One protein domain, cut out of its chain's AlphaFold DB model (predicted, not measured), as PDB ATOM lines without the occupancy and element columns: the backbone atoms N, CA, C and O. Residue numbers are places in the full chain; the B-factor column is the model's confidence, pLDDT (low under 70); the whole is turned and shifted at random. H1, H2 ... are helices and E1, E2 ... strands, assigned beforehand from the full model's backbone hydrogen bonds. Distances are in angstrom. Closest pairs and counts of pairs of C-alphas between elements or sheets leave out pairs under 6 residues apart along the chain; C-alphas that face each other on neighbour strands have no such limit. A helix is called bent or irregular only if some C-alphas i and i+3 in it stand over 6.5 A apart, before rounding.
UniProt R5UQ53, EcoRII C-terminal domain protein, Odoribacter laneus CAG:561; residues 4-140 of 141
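AT A GLANCE: This is residues 4 to 140 of the 141 residues of the protein "EcoRII C-terminal domain protein" of Odoribacter laneus CAG:561 (UniProt R5UQ53). Picture one strongly twisted sheet of seven strands, curled like part of a barrel that does not close, so that the leaf E1 E6 E7 E3 faces the leaf E5 E2, with E4 as the hinge. H1 and H3 pack side by side at the E6 and E7 part of this sheet, while the short H2 reaches between the starts of E1 and E5. The 137 printed residues hold three named helices and seven named strands, in the order H1 E1 E2 H2 E3 E4 E5 E6 E7 H3, and the class is mixed, helices and strands. The sheet runs E1 E6 E7 E3 E4 E5 E2 and is mixed, with E7 and E3 as its parallel pair. The whole is compact, with a radius of gyration of the C-alphas of 14.7 A, and rounded, spanning 42 by 34 by 27 A.

HOW THE PARTS SIT: Start at E3, residues 58 to 67, and E4, residues 71 to 80, an antiparallel hairpin with N 61 and O 77 at 2.8 A. E4 forms a second hairpin with E5, residues 87 to 91, where N 78 and O 89 are 2.8 A apart. E3, E4 and E5 are a meander, each strand the antiparallel neighbour of the one before. Beyond E5 look for the edge strand E2, residues 37 to 40, antiparallel to it, with N 38 and O 90 at 2.9 A. On the other side of E3 is E7, residues 118 to 124, parallel to it at 64 degrees between directions, with N 119 and O 64 at 3.0 A. E7 makes a hairpin with E6, residues 108 to 113, where N 110 and O 122 are 2.9 A apart. E6 has the other edge strand, E1, residues 18 to 22, as its antiparallel neighbour, with N 21 and O 109 at 3.0 A. E1 and E2 are only just apart, 8.4 A at their closest C-alphas. Now find H1, residues 4 to 13: it is on the sheet at a height of 8.9 A, over E7 and only just over E6, with 3 of its C-alphas there. It runs slantwise to the strands, at 40 degrees to E7 on the local plane, and the closest C-alphas of H1 and E7 are those of Ala 8 and Phe 122, 6.2 A apart. H3, residues 127 to 139, touches H1, with the C-alphas of Thr 5 and Asp 129 closest at 5.9 A. They run the same way at a shallow tilt of 26 degrees. H3 only grazes the sheet, with residues 127 to 133. H2, residues 42 to 47, is on the sheet on the same face as H1, at a height of 6.0 A over the sheet, and it lies over E2. H2 is irregular, with C-alphas 43 and 46 at 7.8 A. In H1 and H3 every O i to N i+4 pair is within hydrogen-bond range; in H2 it is 0 of 2, beside 1 of 3 O i to N i+3 pairs.

IN THESE COORDINATES: Find C-alpha 4 at (218.022, 185.177, 197.923), from which H1 runs 14.4 A to Asp 13. Look next for C-alpha 58 at (184.193, 177.742, 201.253), where E3 begins its 26.8 A; E4 is 27.9 A long. E7 covers 20.3 A, E6 16.7 A and E1 14.0 A, while E5, E2 and H2 are shorter. H3 measures 18.1 A and ends at C-alpha 139, (215.302, 181.982, 178.941).

THE WHOLE: The two C-alphas farthest apart are those of Gly 56 and Glu 128, 42.6 A. The printed part has no cut. The long links are E1 to E2, residues 23 to 36, and E5 to E6, residues 92 to 107. The mean pLDDT of the printed part is 89.8; look for values under 70 at residues 30 to 36 and residue 140.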
ATOM      1  N   MET A   4     219.465 185.383 197.782       87.50
ATOM      2  CA  MET A   4     218.022 185.177 197.923       87.50
ATOM      3  C   MET A   4     217.334 184.845 196.593       87.50
ATOM      4  O   MET A   4     216.469 183.972 196.542       87.50
ATOM      5  N   THR A   5     217.743 185.513 195.518       93.50
ATOM      6  CA  THR A   5     217.235 185.279 194.162       93.50
ATOM      7  C   THR A   5     217.579 183.869 193.697       93.50
ATOM      8  O   THR A   5     216.718 183.170 193.170       93.50
ATOM      9  N   TRP A   6     218.804 183.410 193.975       93.19
ATOM     10  CA  TRP A   6     219.228 182.049 193.643       93.19
ATOM     11  C   TRP A   6     218.416 180.991 194.405       93.19
ATOM     12  O   TRP A   6     217.923 180.050 193.791       93.19
ATOM     13  N   TYR A   7     218.198 181.161 195.714       93.75
ATOM     14  CA  TYR A   7     217.358 180.234 196.485       93.75
ATOM     15  C   TYR A   7     215.906 180.194 196.002       93.75
ATOM     16  O   TYR A   7     215.294 179.128 196.007       93.75
ATOM     17  N   ALA A   8     215.347 181.338 195.599       95.19
ATOM     18  CA  ALA A   8     213.998 181.386 195.052       95.19
ATOM     19  C   ALA A   8     213.910 180.617 193.723       95.19
ATOM     20  O   ALA A   8     212.988 179.824 193.547       95.19
ATOM     21  N   ILE A   9     214.887 180.803 192.830       95.62
ATOM     22  CA  ILE A   9     214.990 180.070 191.560       95.62
ATOM     23  C   ILE A   9     215.104 178.560 191.810       95.62
ATOM     24  O   ILE A   9     214.274 177.793 191.328       95.62
ATOM     25  N   ASP A  10     216.073 178.143 192.627       95.00
ATOM     26  CA  ASP A  10     216.328 176.732 192.940       95.00
ATOM     27  C   ASP A  10     215.102 176.045 193.567       95.00
ATOM     28  O   ASP A  10     214.795 174.892 193.258       95.00
ATOM     29  N   ALA A  11     214.362 176.758 194.419       95.19
ATOM     30  CA  ALA A  11     213.134 176.241 195.005       95.19
ATOM     31  C   ALA A  11     212.008 176.088 193.976       95.19
ATOM     32  O   ALA A  11     211.262 175.116 194.058       95.19
ATOM     33  N   VAL A  12     211.859 177.028 193.037       95.94
ATOM     34  CA  VAL A  12     210.851 176.943 191.966       95.94
ATOM     35  C   VAL A  12     211.162 175.780 191.014       95.94
ATOM     36  O   VAL A  12     210.252 175.016 190.702       95.94
ATOM     37  N   ASP A  13     212.426 175.576 190.638       94.94
ATOM     38  CA  ASP A  13     212.847 174.495 189.725       94.94
ATOM     39  C   ASP A  13     212.600 173.082 190.280       94.94
ATOM     40  O   ASP A  13     212.492 172.111 189.529       94.94
ATOM     41  N   LYS A  14     212.517 172.942 191.606       94.38
ATOM     42  CA  LYS A  14     212.364 171.647 192.288       94.38
ATOM     43  C   LYS A  14     210.920 171.276 192.604       94.38
ATOM     44  O   LYS A  14     210.681 170.166 193.082       94.38
ATOM     45  N   VAL A  15     209.963 172.174 192.380       94.06
ATOM     46  CA  VAL A  15     208.556 171.950 192.740       94.06
ATOM     47  C   VAL A  15     207.669 171.799 191.515       94.06
ATOM     48  O   VAL A  15     207.918 172.360 190.456       94.06
ATOM     49  N   GLN A  16     206.569 171.062 191.669       87.31
ATOM     50  CA  GLN A  16     205.582 170.903 190.594       87.31
ATOM     51  C   GLN A  16     204.695 172.137 190.408       87.31
ATOM     52  O   GLN A  16     204.125 172.336 189.338       87.31
ATOM     53  N   ALA A  17     204.526 172.941 191.459       92.88
ATOM     54  CA  ALA A  17     203.682 174.122 191.430       92.88
ATOM     55  C   ALA A  17     204.316 175.253 192.238       92.88
ATOM     56  O   ALA A  17     204.583 175.118 193.437       92.88
ATOM     57  N   ALA A  18     204.489 176.390 191.573       95.75
ATOM     58  CA  ALA A  18     204.883 177.644 192.183       95.75
ATOM     59  C   ALA A  18     203.952 178.770 191.724       95.75
ATOM     60  O   ALA A  18     203.291 178.690 190.687       95.75
ATOM     61  N   PHE A  19     203.889 179.823 192.523       96.19
ATOM     62  CA  PHE A  19     203.108 181.019 192.253       96.19
ATOM     63  C   PHE A  19     203.928 182.236 192.637       96.19
ATOM     64  O   PHE A  19     204.506 182.267 193.721       96.19
ATOM     65  N   CYS A  20     203.940 183.252 191.780       96.25
ATOM     66  CA  CYS A  20     204.478 184.555 192.130       96.25
ATOM     67  C   CYS A  20     203.497 185.672 191.775       96.25
ATOM     68  O   CYS A  20     202.651 185.528 190.887       96.25
ATOM     69  N   LYS A  21     203.578 186.772 192.521       94.88
ATOM     70  CA  LYS A  21     202.725 187.950 192.359       94.88
ATOM     71  C   LYS A  21     203.418 189.167 192.957       94.88
ATOM     72  O   LYS A  21     204.076 189.054 193.984       94.88
ATOM     73  N   PHE A  22     203.223 190.329 192.347       95.69
ATOM     74  CA  PHE A  22     203.564 191.593 192.989       95.69
ATOM     75  C   PHE A  22     202.603 191.882 194.142       95.69
ATOM     76  O   PHE A  22     201.386 191.714 194.011       95.69
ATOM     77  N   ILE A  23     203.140 192.307 195.278       92.56
ATOM     78  CA  ILE A  23     202.354 192.703 196.441       92.56
ATOM     79  C   ILE A  23     201.670 194.039 196.131       92.56
ATOM     80  O   ILE A  23     202.325 195.031 195.816       92.56
ATOM     81  N   TYR A  24     200.342 194.075 196.229       90.31
ATOM     82  CA  TYR A  24     199.553 195.296 196.067       90.31
ATOM     83  C   TYR A  24     199.137 195.852 197.432       90.31
ATOM     84  O   TYR A  24     199.019 195.113 198.409       90.31
ATOM     85  N   ALA A  25     198.798 197.144 197.491       87.50
ATOM     86  CA  ALA A  25     198.356 197.816 198.721       87.50
ATOM     87  C   ALA A  25     197.197 197.098 199.449       87.50
ATOM     88  O   ALA A  25     197.126 197.089 200.677       87.50
ATOM     89  N   ASN A  26     196.301 196.451 198.696       83.19
ATOM     90  CA  ASN A  26     195.188 195.684 199.259       83.19
ATOM     91  C   ASN A  26     195.602 194.344 199.883       83.19
ATOM     92  O   ASN A  26     194.828 193.807 200.666       83.19
ATOM     93  N   ASP A  27     196.761 193.786 199.524       83.06
ATOM     94  CA  ASP A  27     197.247 192.534 200.115       83.06
ATOM     95  C   ASP A  27     197.848 192.773 201.514       83.06
ATOM     96  O   ASP A  27     197.776 191.888 202.366       83.06
ATOM     97  N   VAL A  28     198.401 193.971 201.761       78.31
ATOM     98  CA  VAL A  28     199.051 194.361 203.032       78.31
ATOM     99  C   VAL A  28     198.122 195.106 203.999       78.31
ATOM    100  O   VAL A  28     198.555 195.551 205.055       78.31
ATOM    101  N   GLY A  29     196.841 195.267 203.653       71.75
ATOM    102  CA  GLY A  29     195.858 195.940 204.513       71.75
ATOM    103  C   GLY A  29     196.041 197.460 204.649       71.75
ATOM    104  O   GLY A  29     195.335 198.082 205.443       71.75
ATOM    105  N   ALA A  30     196.920 198.082 203.852       58.53
ATOM    106  CA  ALA A  30     197.206 199.524 203.891       58.53
ATOM    107  C   ALA A  30     195.978 200.398 203.576       58.53
ATOM    108  O   ALA A  30     195.878 201.546 203.996       58.53
ATOM    109  N   THR A  31     194.986 199.849 202.870       56.53
ATOM    110  CA  THR A  31     193.752 200.568 202.525       56.53
ATOM    111  C   THR A  31     192.708 200.581 203.649       56.53
ATOM    112  O   THR A  31     191.595 201.063 203.441       56.53
ATOM    113  N   GLY A  32     193.018 200.033 204.834       52.50
ATOM    114  CA  GLY A  32     192.078 199.925 205.959       52.50
ATOM    115  C   GLY A  32     190.930 198.935 205.721       52.50
ATOM    116  O   GLY A  32     190.077 198.740 206.587       52.50
ATOM    117  N   ALA A  33     190.900 198.282 204.557       49.81
ATOM    118  CA  ALA A  33     189.990 197.191 204.267       49.81
ATOM    119  C   ALA A  33     190.500 195.910 204.945       49.81
ATOM    120  O   ALA A  33     191.658 195.543 204.787       49.81
ATOM    121  N   HIS A  34     189.610 195.197 205.640       51.97
ATOM    122  CA  HIS A  34     189.839 193.925 206.354       51.97
ATOM    123  C   HIS A  34     190.315 192.730 205.485       51.97
ATOM    124  O   HIS A  34     190.078 191.570 205.827       51.97
ATOM    125  N   GLN A  35     190.903 192.968 204.315       54.22
ATOM    126  CA  GLN A  35     191.376 191.930 203.407       54.22
ATOM    127  C   GLN A  35     192.818 191.542 203.764       54.22
ATOM    128  O   GLN A  35     193.735 191.777 202.990       54.22
ATOM    129  N   ASP A  36     193.008 190.909 204.921       66.00
ATOM    130  CA  ASP A  36     194.314 190.389 205.345       66.00
ATOM    131  C   ASP A  36     194.661 189.112 204.554       66.00
ATOM    132  O   ASP A  36     194.480 187.982 205.031       66.00
ATOM    133  N   GLY A  37     195.111 189.260 203.306       85.12
ATOM    134  CA  GLY A  37     195.614 188.125 202.541       85.12
ATOM    135  C   GLY A  37     195.761 188.331 201.043       85.12
ATOM    136  O   GLY A  37     194.985 189.041 200.403       85.12
ATOM    137  N   ILE A  38     196.716 187.590 200.486       90.81
ATOM    138  CA  ILE A  38     197.103 187.634 199.078       90.81
ATOM    139  C   ILE A  38     196.031 186.979 198.228       90.81
ATOM    140  O   ILE A  38     195.702 185.808 198.429       90.81
ATOM    141  N   TYR A  39     195.533 187.718 197.239       92.56
ATOM    142  CA  TYR A  39     194.704 187.146 196.181       92.56
ATOM    143  C   TYR A  39     195.486 186.125 195.347       92.56
ATOM    144  O   TYR A  39     196.554 186.439 194.817       92.56
ATOM    145  N   ILE A  40     194.905 184.936 195.169       93.94
ATOM    146  CA  ILE A  40     195.432 183.896 194.287       93.94
ATOM    147  C   ILE A  40     194.441 183.678 193.133       93.94
ATOM    148  O   ILE A  40     193.269 183.361 193.382       93.94
ATOM    149  N   PRO A  41     194.887 183.832 191.870       91.88
ATOM    150  CA  PRO A  41     194.058 183.594 190.697       91.88
ATOM    151  C   PRO A  41     193.410 182.207 190.690       91.88
ATOM    152  O   PRO A  41     194.001 181.213 191.112       91.88
ATOM    153  N   LYS A  42     192.176 182.112 190.174       90.56
ATOM    154  CA  LYS A  42     191.404 180.858 190.206       90.56
ATOM    155  C   LYS A  42     192.068 179.715 189.425       90.56
ATOM    156  O   LYS A  42     191.898 178.553 189.781       90.56
ATOM    157  N   ASN A  43     192.818 180.035 188.375       90.62
ATOM    158  CA  ASN A  43     193.583 179.069 187.585       90.62
ATOM    159  C   ASN A  43     194.811 178.510 188.329       90.62
ATOM    160  O   ASN A  43     195.307 177.466 187.929       90.62
ATOM    161  N   CYS A  44     195.248 179.122 189.433       93.06
ATOM    162  CA  CYS A  44     196.344 178.630 190.274       93.06
ATOM    163  C   CYS A  44     195.881 177.609 191.332       93.06
ATOM    164  O   CYS A  44     196.538 177.433 192.354       93.06
ATOM    165  N   TRP A  45     194.738 176.947 191.131       93.62
ATOM    166  CA  TRP A  45     194.174 176.011 192.110       93.62
ATOM    167  C   TRP A  45     195.109 174.835 192.420       93.62
ATOM    168  O   TRP A  45     195.095 174.357 193.550       93.62
ATOM    169  N   SER A  46     195.947 174.416 191.465       92.88
ATOM    170  CA  SER A  46     196.909 173.313 191.617       92.88
ATOM    171  C   SER A  46     198.019 173.609 192.632       92.88
ATOM    172  O   SER A  46     198.607 172.687 193.199       92.88
ATOM    173  N   LEU A  47     198.265 174.891 192.931       94.62
ATOM    174  CA  LEU A  47     199.128 175.304 194.038       94.62
ATOM    175  C   LEU A  47     198.553 174.870 195.396       94.62
ATOM    176  O   LEU A  47     199.307 174.677 196.343       94.62
ATOM    177  N   ILE A  48     197.228 174.752 195.509       94.31
ATOM    178  CA  ILE A  48     196.517 174.637 196.788       94.31
ATOM    179  C   ILE A  48     195.857 173.265 196.951       94.31
ATOM    180  O   ILE A  48     195.889 172.683 198.028       94.31
ATOM    181  N   PHE A  49     195.215 172.762 195.898       89.44
ATOM    182  CA  PHE A  49     194.360 171.581 195.934       89.44
ATOM    183  C   PHE A  49     194.621 170.680 194.730       89.44
ATOM    184  O   PHE A  49     195.039 171.142 193.673       89.44
ATOM    185  N   ASP A  50     194.264 169.404 194.859       89.25
ATOM    186  CA  ASP A  50     194.384 168.438 193.757       89.25
ATOM    187  C   ASP A  50     193.261 168.577 192.718       89.25
ATOM    188  O   ASP A  50     193.360 168.057 191.614       89.25
ATOM    189  N   ASN A  51     192.188 169.296 193.065       90.75
ATOM    190  CA  ASN A  51     191.069 169.599 192.177       90.75
ATOM    191  C   ASN A  51     190.617 171.055 192.366       90.75
ATOM    192  O   ASN A  51     190.669 171.565 193.494       90.75
ATOM    193  N   PRO A  52     190.123 171.720 191.305       92.31
ATOM    194  CA  PRO A  52     189.583 173.070 191.410       92.31
ATOM    195  C   PRO A  52     188.367 173.114 192.344       92.31
ATOM    196  O   PRO A  52     187.506 172.239 192.317       92.31
ATOM    197  N   SER A  53     188.266 174.167 193.152       93.81
ATOM    198  CA  SER A  53     187.113 174.402 194.020       93.81
ATOM    199  C   SER A  53     185.882 174.895 193.253       93.81
ATOM    200  O   SER A  53     185.960 175.729 192.339       93.81
ATOM    201  N   GLU A  54     184.721 174.422 193.699       91.69
ATOM    202  CA  GLU A  54     183.409 174.721 193.127       91.69
ATOM    203  C   GLU A  54     182.697 175.852 193.873       91.69
ATOM    204  O   GLU A  54     182.689 175.910 195.105       91.69
ATOM    205  N   LYS A  55     182.050 176.749 193.119       94.88
ATOM    206  CA  LYS A  55     181.279 177.852 193.702       94.88
ATOM    207  C   LYS A  55     180.109 177.292 194.520       94.88
ATOM    208  O   LYS A  55     179.438 176.365 194.091       94.88
ATOM    209  N   GLY A  56     179.840 177.901 195.672       95.44
ATOM    210  CA  GLY A  56     178.786 177.499 196.608       95.44
ATOM    211  C   GLY A  56     179.315 177.125 197.992       95.44
ATOM    212  O   GLY A  56     178.591 177.260 198.979       95.44
ATOM    213  N   VAL A  57     180.592 176.743 198.099       93.62
ATOM    214  CA  VAL A  57     181.221 176.364 199.373       93.62
ATOM    215  C   VAL A  57     182.488 177.169 199.628       93.62
ATOM    216  O   VAL A  57     183.149 177.624 198.699       93.62
ATOM    217  N   ASN A  58     182.837 177.337 200.902       95.38
ATOM    218  CA  ASN A  58     184.193 177.742 201.253       95.38
ATOM    219  C   ASN A  58     185.027 176.478 201.464       95.38
ATOM    220  O   ASN A  58     184.492 175.484 201.955       95.38
ATOM    221  N   LYS A  59     186.312 176.527 201.116       96.12
ATOM    222  CA  LYS A  59     187.242 175.411 201.321       96.12
ATOM    223  C   LYS A  59     188.528 175.925 201.938       96.12
ATOM    224  O   LYS A  59     189.072 176.917 201.465       96.12
ATOM    225  N   ASP A  60     188.995 175.231 202.962       96.06
ATOM    226  CA  ASP A  60     190.180 175.592 203.725       96.06
ATOM    227  C   ASP A  60     191.309 174.605 203.480       96.06
ATOM    228  O   ASP A  60     191.063 173.409 203.343       96.06
ATOM    229  N   HIS A  61     192.532 175.126 203.458       96.75
ATOM    230  CA  HIS A  61     193.766 174.354 203.474       96.75
ATOM    231  C   HIS A  61     194.751 175.020 204.429       96.75
ATOM    232  O   HIS A  61     195.150 176.166 204.206       96.75
ATOM    233  N   PHE A  62     195.087 174.348 205.526       97.69
ATOM    234  CA  PHE A  62     196.024 174.871 206.519       97.69
ATOM    235  C   PHE A  62     197.414 174.354 206.203       97.69
ATOM    236  O   PHE A  62     197.596 173.157 206.025       97.69
ATOM    237  N   VAL A  63     198.372 175.267 206.126       97.38
ATOM    238  CA  VAL A  63     199.713 174.963 205.631       97.38
ATOM    239  C   VAL A  63     200.752 175.671 206.473       97.38
ATOM    240  O   VAL A  63     200.459 176.638 207.178       97.38
ATOM    241  N   LYS A  64     201.990 175.227 206.335       97.31
ATOM    242  CA  LYS A  64     203.159 175.858 206.924       97.31
ATOM    243  C   LYS A  64     204.053 176.387 205.812       97.31
ATOM    244  O   LYS A  64     204.328 175.682 204.842       97.31
ATOM    245  N   ILE A  65     204.482 177.639 205.943       96.56
ATOM    246  CA  ILE A  65     205.370 178.282 204.970       96.56
ATOM    247  C   ILE A  65     206.678 178.648 205.654       96.56
ATOM    248  O   ILE A  65     206.676 179.389 206.638       96.56
ATOM    249  N   ARG A  66     207.794 178.150 205.119       95.25
ATOM    250  CA  ARG A  66     209.154 178.501 205.540       95.25
ATOM    251  C   ARG A  66     209.678 179.648 204.680       95.25
ATOM    252  O   ARG A  66     209.799 179.522 203.463       95.25
ATOM    253  N   TRP A  67     210.009 180.763 205.325       93.19
ATOM    254  CA  TRP A  67     210.409 182.014 204.682       93.19
ATOM    255  C   TRP A  67     211.910 182.224 204.742       93.19
ATOM    256  O   TRP A  67     212.480 182.213 205.836       93.19
ATOM    257  N   LYS A  68     212.541 182.468 203.584       80.31
ATOM    258  CA  LYS A  68     213.984 182.785 203.464       80.31
ATOM    259  C   LYS A  68     214.895 181.809 204.232       80.31
ATOM    260  O   LYS A  68     215.942 182.189 204.742       80.31
ATOM    261  N   ASN A  69     214.422 180.574 204.406       70.69
ATOM    262  CA  ASN A  69     214.986 179.556 205.286       70.69
ATOM    263  C   ASN A  69     215.325 180.017 206.724       70.69
ATOM    264  O   ASN A  69     216.197 179.442 207.372       70.69
ATOM    265  N   ASN A  70     214.620 181.023 207.244       82.00
ATOM    266  CA  ASN A  70     214.880 181.634 208.546       82.00
ATOM    267  C   ASN A  70     213.775 181.298 209.562       82.00
ATOM    268  O   ASN A  70     214.042 180.730 210.622       82.00
ATOM    269  N   PHE A  71     212.515 181.570 209.211       91.50
ATOM    270  CA  PHE A  71     211.358 181.379 210.092       91.50
ATOM    271  C   PHE A  71     210.181 180.731 209.362       91.50
ATOM    272  O   PHE A  71     210.189 180.607 208.139       91.50
ATOM    273  N   GLU A  72     209.164 180.318 210.116       94.00
ATOM    274  CA  GLU A  72     207.941 179.726 209.575       94.00
ATOM    275  C   GLU A  72     206.692 180.472 210.032       94.00
ATOM    276  O   GLU A  72     206.675 181.079 211.105       94.00
ATOM    277  N   THR A  73     205.635 180.375 209.233       94.06
ATOM    278  CA  THR A  73     204.287 180.827 209.590       94.06
ATOM    279  C   THR A  73     203.271 179.713 209.365       94.06
ATOM    280  O   THR A  73     203.414 178.916 208.436       94.06
ATOM    281  N   ASP A  74     202.237 179.676 210.205       95.38
ATOM    282  CA  ASP A  74     201.074 178.808 210.015       95.38
ATOM    283  C   ASP A  74     200.009 179.582 209.232       95.38
ATOM    284  O   ASP A  74     199.333 180.473 209.756       95.38
ATOM    285  N   ASN A  75     199.873 179.259 207.952       95.75
ATOM    286  CA  ASN A  75     199.024 179.973 207.013       95.75
ATOM    287  C   ASN A  75     197.754 179.189 206.687       95.75
ATOM    288  O   ASN A  75     197.552 178.033 207.062       95.75
ATOM    289  N   ARG A  76     196.867 179.849 205.948       96.25
ATOM    290  CA  ARG A  76     195.651 179.238 205.423       96.25
ATOM    291  C   ARG A  76     195.428 179.692 203.998       96.25
ATOM    292  O   ARG A  76     195.168 180.881 203.782       96.25
ATOM    293  N   PHE A  77     195.445 178.754 203.061       96.56
ATOM    294  CA  PHE A  77     194.745 178.972 201.809       96.56
ATOM    295  C   PHE A  77     193.244 178.797 202.044       96.56
ATOM    296  O   PHE A  77     192.800 177.857 202.703       96.56
ATOM    297  N   ILE A  78     192.453 179.719 201.515       95.38
ATOM    298  CA  ILE A  78     190.998 179.669 201.578       95.38
ATOM    299  C   ILE A  78     190.418 179.967 200.205       95.38
ATOM    300  O   ILE A  78     190.749 180.967 199.573       95.38
ATOM    301  N   TYR A  79     189.514 179.107 199.759       96.44
ATOM    302  CA  TYR A  79     188.595 179.410 198.678       96.44
ATOM    303  C   TYR A  79     187.319 180.025 199.249       96.44
ATOM    304  O   TYR A  79     186.628 179.392 200.050       96.44
ATOM    305  N   TYR A  80     186.984 181.237 198.814       94.06
ATOM    306  CA  TYR A  80     185.695 181.868 199.075       94.06
ATOM    307  C   TYR A  80     184.754 181.625 197.895       94.06
ATOM    308  O   TYR A  80     184.804 182.355 196.903       94.06
ATOM    309  N   GLY A  81     183.887 180.619 198.007       95.06
ATOM    310  CA  GLY A  81     182.880 180.298 196.990       95.06
ATOM    311  C   GLY A  81     181.448 180.674 197.366       95.06
ATOM    312  O   GLY A  81     180.545 180.490 196.550       95.06
ATOM    313  N   LYS A  82     181.202 181.162 198.589       94.56
ATOM    314  CA  LYS A  82     179.864 181.582 199.042       94.56
ATOM    315  C   LYS A  82     179.526 183.018 198.615       94.56
ATOM    316  O   LYS A  82     180.385 183.899 198.581       94.56
ATOM    317  N   GLY A  83     178.238 183.267 198.363       93.25
ATOM    318  CA  GLY A  83     177.718 184.587 197.996       93.25
ATOM    319  C   GLY A  83     178.229 185.060 196.632       93.25
ATOM    320  O   GLY A  83     178.154 184.337 195.636       93.25
ATOM    321  N   THR A  84     178.745 186.290 196.580       92.69
ATOM    322  CA  THR A  84     179.301 186.885 195.354       92.69
ATOM    323  C   THR A  84     180.757 186.494 195.094       92.69
ATOM    324  O   THR A  84     181.228 186.662 193.970       92.69
ATOM    325  N   ARG A  85     181.470 185.947 196.090       90.94
ATOM    326  CA  ARG A  85     182.896 185.601 195.969       90.94
ATOM    327  C   ARG A  85     183.100 184.301 195.186       90.94
ATOM    328  O   ARG A  85     182.241 183.419 195.158       90.94
ATOM    329  N   ASN A  86     184.247 184.225 194.515       92.75
ATOM    330  CA  ASN A  86     184.703 183.068 193.746       92.75
ATOM    331  C   ASN A  86     186.229 183.158 193.561       92.75
ATOM    332  O   ASN A  86     186.722 183.277 192.441       92.75
ATOM    333  N   GLU A  87     186.970 183.185 194.667       93.00
ATOM    334  CA  GLU A  87     188.409 183.487 194.673       93.00
ATOM    335  C   GLU A  87     189.176 182.675 195.718       93.00
ATOM    336  O   GLU A  87     188.613 182.303 196.750       93.00
ATOM    337  N   TYR A  88     190.463 182.436 195.462       95.50
ATOM    338  CA  TYR A  88     191.383 181.896 196.458       95.50
ATOM    339  C   TYR A  88     192.159 183.022 197.128       95.50
ATOM    340  O   TYR A  88     192.454 184.049 196.512       95.50
ATOM    341  N   ARG A  89     192.525 182.809 198.390       94.50
ATOM    342  CA  ARG A  89     193.453 183.668 199.120       94.50
ATOM    343  C   ARG A  89     194.412 182.861 199.962       94.50
ATOM    344  O   ARG A  89     194.011 181.847 200.522       94.50
ATOM    345  N   LEU A  90     195.628 183.364 200.121       95.12
ATOM    346  CA  LEU A  90     196.526 182.966 201.199       95.12
ATOM    347  C   LEU A  90     196.399 183.979 202.339       95.12
ATOM    348  O   LEU A  90     196.441 185.182 202.109       95.12
ATOM    349  N   THR A  91     196.202 183.497 203.561       92.81
ATOM    350  CA  THR A  91     195.897 184.313 204.748       92.81
ATOM    351  C   THR A  91     196.688 183.817 205.965       92.81
ATOM    352  O   THR A  91     197.440 182.843 205.873       92.81
ATOM    353  N   ARG A  92     196.481 184.458 207.127       91.12
ATOM    354  CA  ARG A  92     197.072 184.084 208.431       91.12
ATOM    355  C   ARG A  92     198.602 184.166 208.504       91.12
ATOM    356  O   ARG A  92     199.233 183.396 209.205       91.12
ATOM    357  N   PHE A  93     199.202 185.167 207.873       86.88
ATOM    358  CA  PHE A  93     200.645 185.420 208.003       86.88
ATOM    359  C   PHE A  93     201.076 185.820 209.426       86.88
ATOM    360  O   PHE A  93     202.243 185.694 209.786       86.88
ATOM    361  N   GLY A  94     200.126 186.269 210.253       79.81
ATOM    362  CA  GLY A  94     200.364 186.725 211.620       79.81
ATOM    363  C   GLY A  94     200.602 188.234 211.703       79.81
ATOM    364  O   GLY A  94     200.996 188.879 210.738       79.81
ATOM    365  N   LYS A  95     200.364 188.815 212.887       70.19
ATOM    366  CA  LYS A  95     200.388 190.278 213.113       70.19
ATOM    367  C   LYS A  95     201.753 190.948 212.908       70.19
ATOM    368  O   LYS A  95     201.828 192.167 212.910       70.19
ATOM    369  N   ARG A  96     202.834 190.171 212.827       72.56
ATOM    370  CA  ARG A  96     204.213 190.667 212.698       72.56
ATOM    371  C   ARG A  96     204.920 190.053 211.498       72.56
ATOM    372  O   ARG A  96     206.131 189.859 211.537       72.56
ATOM    373  N   PHE A  97     204.164 189.681 210.466       83.50
ATOM    374  CA  PHE A  97     204.783 189.208 209.243       83.50
ATOM    375  C   PHE A  97     205.603 190.352 208.625       83.50
ATOM    376  O   PHE A  97     205.039 191.411 208.340       83.50
ATOM    377  N   PRO A  98     206.925 190.180 208.454       82.81
ATOM    378  CA  PRO A  98     207.817 191.296 208.149       82.81
ATOM    379  C   PRO A  98     207.656 191.837 206.727       82.81
ATOM    380  O   PRO A  98     208.166 192.910 206.448       82.81
ATOM    381  N   PHE A  99     206.965 191.106 205.845       81.12
ATOM    382  CA  PHE A  99     206.854 191.446 204.425       81.12
ATOM    383  C   PHE A  99     205.471 191.963 204.013       81.12
ATOM    384  O   PHE A  99     205.203 192.059 202.823       81.12
ATOM    385  N   PHE A 100     204.589 192.263 204.975       78.38
ATOM    386  CA  PHE A 100     203.302 192.934 204.739       78.38
ATOM    387  C   PHE A 100     203.256 194.289 205.438       78.38
ATOM    388  O   PHE A 100     202.432 194.526 206.320       78.38
ATOM    389  N   GLN A 101     204.188 195.158 205.067       82.56
ATOM    390  CA  GLN A 101     204.157 196.579 205.394       82.56
ATOM    391  C   GLN A 101     203.885 197.386 204.116       82.56
ATOM    392  O   GLN A 101     203.984 196.850 203.011       82.56
ATOM    393  N   GLU A 102     203.546 198.670 204.253       83.62
ATOM    394  CA  GLU A 102     203.377 199.574 203.099       83.62
ATOM    395  C   GLU A 102     204.626 199.607 202.206       83.62
ATOM    396  O   GLU A 102     204.501 199.581 200.984       83.62
ATOM    397  N   ASP A 103     205.812 199.536 202.814       88.19
ATOM    398  CA  ASP A 103     207.103 199.508 202.119       88.19
ATOM    399  C   ASP A 103     207.314 198.259 201.247       88.19
ATOM    400  O   ASP A 103     208.227 198.238 200.431       88.19
ATOM    401  N   ASN A 104     206.489 197.215 201.406       90.62
ATOM    402  CA  ASN A 104     206.563 196.003 200.586       90.62
ATOM    403  C   ASN A 104     205.638 196.046 199.364       90.62
ATOM    404  O   ASN A 104     205.572 195.076 198.612       90.62
ATOM    405  N   VAL A 105     204.870 197.121 199.160       91.50
ATOM    406  CA  VAL A 105     204.067 197.266 197.941       91.50
ATOM    407  C   VAL A 105     205.005 197.391 196.741       91.50
ATOM    408  O   VAL A 105     205.841 198.285 196.693       91.50
ATOM    409  N   GLY A 106     204.831 196.512 195.755       94.25
ATOM    410  CA  GLY A 106     205.738 196.388 194.610       94.25
ATOM    411  C   GLY A 106     206.765 195.263 194.744       94.25
ATOM    412  O   GLY A 106     207.313 194.849 193.728       94.25
ATOM    413  N   ASP A 107     206.951 194.686 195.935       95.56
ATOM    414  CA  ASP A 107     207.794 193.501 196.100       95.56
ATOM    415  C   ASP A 107     207.178 192.293 195.380       95.56
ATOM    416  O   ASP A 107     205.952 192.135 195.304       95.56
ATOM    417  N   LEU A 108     208.022 191.381 194.900       96.38
ATOM    418  CA  LEU A 108     207.595 190.102 194.347       96.38
ATOM    419  C   LEU A 108     207.551 189.046 195.452       96.38
ATOM    420  O   LEU A 108     208.587 188.661 195.998       96.38
ATOM    421  N   ILE A 109     206.361 188.520 195.737       95.38
ATOM    422  CA  ILE A 109     206.208 187.326 196.570       95.38
ATOM    423  C   ILE A 109     206.195 186.071 195.706       95.38
ATOM    424  O   ILE A 109     205.572 186.045 194.643       95.38
ATOM    425  N   ILE A 110     206.854 185.018 196.182       96.69
ATOM    426  CA  ILE A 110     206.949 183.716 195.521       96.69
ATOM    427  C   ILE A 110     206.597 182.632 196.541       96.69
ATOM    428  O   ILE A 110     207.098 182.654 197.665       96.69
ATOM    429  N   ILE A 111     205.739 181.692 196.151       97.12
ATOM    430  CA  ILE A 111     205.269 180.564 196.959       97.12
ATOM    431  C   ILE A 111     205.497 179.270 196.176       97.12
ATOM    432  O   ILE A 111     204.967 179.119 195.076       97.12
ATOM    433  N   CYS A 112     206.233 178.328 196.759       96.62
ATOM    434  CA  CYS A 112     206.592 177.047 196.146       96.62
ATOM    435  C   CYS A 112     206.000 175.895 196.961       96.62
ATOM    436  O   CYS A 112     206.297 175.786 198.151       96.62
ATOM    437  N   ARG A 113     205.179 175.034 196.343       95.75
ATOM    438  CA  ARG A 113     204.591 173.854 197.001       95.75
ATOM    439  C   ARG A 113     205.603 172.715 197.034       95.75
ATOM    440  O   ARG A 113     205.841 172.088 196.006       95.75
ATOM    441  N   THR A 114     206.185 172.443 198.196       93.19
ATOM    442  CA  THR A 114     207.170 171.363 198.361       93.19
ATOM    443  C   THR A 114     206.512 170.054 198.777       93.19
ATOM    444  O   THR A 114     206.864 169.001 198.254       93.19
ATOM    445  N   GLU A 115     205.510 170.121 199.653       92.75
ATOM    446  CA  GLU A 115     204.677 168.985 200.056       92.75
ATOM    447  C   GLU A 115     203.193 169.383 200.048       92.75
ATOM    448  O   GLU A 115     202.824 170.483 199.632       92.75
ATOM    449  N   LEU A 116     202.302 168.488 200.490       91.38
ATOM    450  CA  LEU A 116     200.863 168.770 200.548       91.38
ATOM    451  C   LEU A 116     200.549 169.995 201.424       91.38
ATOM    452  O   LEU A 116     199.784 170.863 201.003       91.38
ATOM    453  N   ASP A 117     201.194 170.075 202.591       96.31
ATOM    454  CA  ASP A 117     200.933 171.087 203.623       96.31
ATOM    455  C   ASP A 117     202.161 171.963 203.929       96.31
ATOM    456  O   ASP A 117     202.143 172.754 204.877       96.31
ATOM    457  N   TYR A 118     203.231 171.836 203.137       96.31
ATOM    458  CA  TYR A 118     204.500 172.533 203.348       96.31
ATOM    459  C   TYR A 118     204.946 173.282 202.094       96.31
ATOM    460  O   TYR A 118     204.850 172.778 200.973       96.31
ATOM    461  N   TYR A 119     205.401 174.516 202.302       97.12
ATOM    462  CA  TYR A 119     205.754 175.441 201.234       97.12
ATOM    463  C   TYR A 119     207.008 176.235 201.586       97.12
ATOM    464  O   TYR A 119     207.255 176.563 202.751       97.12
ATOM    465  N   PHE A 120     207.744 176.643 200.557       96.38
ATOM    466  CA  PHE A 120     208.716 177.726 200.672       96.38
ATOM    467  C   PHE A 120     208.114 179.053 200.227       96.38
ATOM    468  O   PHE A 120     207.324 179.109 199.284       96.38
ATOM    469  N   GLY A 121     208.488 180.115 200.936       95.62
ATOM    470  CA  GLY A 121     208.084 181.483 200.655       95.62
ATOM    471  C   GLY A 121     209.292 182.405 200.500       95.62
ATOM    472  O   GLY A 121     210.215 182.395 201.323       95.62
ATOM    473  N   PHE A 122     209.259 183.247 199.472       95.44
ATOM    474  CA  PHE A 122     210.288 184.244 199.190       95.44
ATOM    475  C   PHE A 122     209.659 185.603 198.912       95.44
ATOM    476  O   PHE A 122     208.534 185.685 198.423       95.44
ATOM    477  N   VAL A 123     210.400 186.660 199.240       94.12
ATOM    478  CA  VAL A 123     210.041 188.045 198.921       94.12
ATOM    479  C   VAL A 123     211.289 188.739 198.398       94.12
ATOM    480  O   VAL A 123     212.290 188.812 199.126       94.12
ATOM    481  N   LEU A 124     211.220 189.185 197.143       95.12
ATOM    482  CA  LEU A 124     212.249 189.955 196.450       95.12
ATOM    483  C   LEU A 124     211.775 191.406 196.350       95.12
ATOM    484  O   LEU A 124     210.676 191.649 195.859       95.12
ATOM    485  N   SER A 125     212.597 192.341 196.819       93.94
ATOM    486  CA  SER A 125     212.238 193.768 196.892       93.94
ATOM    487  C   SER A 125     213.065 194.649 195.954       93.94
ATOM    488  O   SER A 125     212.656 195.751 195.620       93.94
ATOM    489  N   ALA A 126     214.255 194.197 195.543       94.62
ATOM    490  CA  ALA A 126     215.103 194.949 194.625       94.62
ATOM    491  C   ALA A 126     214.730 194.633 193.172       94.62
ATOM    492  O   ALA A 126     214.662 193.457 192.810       94.62
ATOM    493  N   ASP A 127     214.576 195.664 192.339       95.25
ATOM    494  CA  ASP A 127     214.248 195.517 190.913       95.25
ATOM    495  C   ASP A 127     215.224 194.576 190.194       95.25
ATOM    496  O   ASP A 127     214.801 193.673 189.483       95.25
ATOM    497  N   GLU A 128     216.531 194.691 190.469       95.69
ATOM    498  CA  GLU A 128     217.549 193.804 189.887       95.69
ATOM    499  C   GLU A 128     217.317 192.326 190.254       95.69
ATOM    500  O   GLU A 128     217.526 191.432 189.436       95.69
ATOM    501  N   ASP A 129     216.880 192.034 191.481       95.75
ATOM    502  CA  ASP A 129     216.608 190.664 191.926       95.75
ATOM    503  C   ASP A 129     215.341 190.100 191.268       95.75
ATOM    504  O   ASP A 129     215.313 188.931 190.875       95.75
ATOM    505  N   ILE A 130     214.321 190.940 191.098       96.25
ATOM    506  CA  ILE A 130     213.073 190.608 190.407       96.25
ATOM    507  C   ILE A 130     213.336 190.350 188.916       96.25
ATOM    508  O   ILE A 130     212.898 189.327 188.383       96.25
ATOM    509  N   ASP A 131     214.101 191.223 188.262       95.56
ATOM    510  CA  ASP A 131     214.488 191.090 186.857       95.56
ATOM    511  C   ASP A 131     215.344 189.841 186.631       95.56
ATOM    512  O   ASP A 131     215.110 189.093 185.682       95.56
ATOM    513  N   ASN A 132     216.294 189.559 187.529       94.94
ATOM    514  CA  ASN A 132     217.092 188.334 187.478       94.94
ATOM    515  C   ASN A 132     216.219 187.076 187.632       94.94
ATOM    516  O   ASN A 132     216.406 186.110 186.889       94.94
ATOM    517  N   PHE A 133     215.260 187.083 188.566       95.88
ATOM    518  CA  PHE A 133     214.321 185.976 188.759       95.88
ATOM    519  C   PHE A 133     213.497 185.717 187.491       95.88
ATOM    520  O   PHE A 133     213.465 184.591 186.997       95.88
ATOM    521  N   PHE A 134     212.867 186.749 186.923       95.50
ATOM    522  CA  PHE A 134     212.078 186.587 185.700       95.50
ATOM    523  C   PHE A 134     212.933 186.237 184.487       95.50
ATOM    524  O   PHE A 134     212.525 185.389 183.692       95.50
ATOM    525  N   GLY A 135     214.115 186.841 184.360       94.88
ATOM    526  CA  GLY A 135     215.067 186.535 183.300       94.88
ATOM    527  C   GLY A 135     215.398 185.047 183.272       94.88
ATOM    528  O   GLY A 135     215.309 184.426 182.217       94.88
ATOM    529  N   TYR A 136     215.670 184.438 184.428       94.38
ATOM    530  CA  TYR A 136     215.921 183.000 184.506       94.38
ATOM    531  C   TYR A 136     214.767 182.170 183.917       94.38
ATOM    532  O   TYR A 136     214.990 181.348 183.039       94.38
ATOM    533  N   PHE A 137     213.512 182.411 184.297       91.25
ATOM    534  CA  PHE A 137     212.403 181.593 183.777       91.25
ATOM    535  C   PHE A 137     212.015 181.908 182.323       91.25
ATOM    536  O   PHE A 137     211.469 181.042 181.640       91.25
ATOM    537  N   GLN A 138     212.320 183.107 181.821       86.62
ATOM    538  CA  GLN A 138     212.068 183.477 180.423       86.62
ATOM    539  C   GLN A 138     213.038 182.817 179.436       86.62
ATOM    540  O   GLN A 138     212.642 182.533 178.310       86.62
ATOM    541  N   TYR A 139     214.292 182.579 179.829       71.44
ATOM    542  CA  TYR A 139     215.302 181.982 178.941       71.44
ATOM    543  C   TYR A 139     215.361 180.447 179.000       71.44
ATOM    544  O   TYR A 139     216.044 179.840 178.177       71.44
ATOM    545  N   PHE A 140     214.672 179.822 179.959       58.28
ATOM    546  CA  PHE A 140     214.710 178.373 180.208       58.28
ATOM    547  C   PHE A 140     213.344 177.672 180.021       58.28
ATOM    548  O   PHE A 140     213.173 176.534 180.461       58.28
TER     549      PHE A 140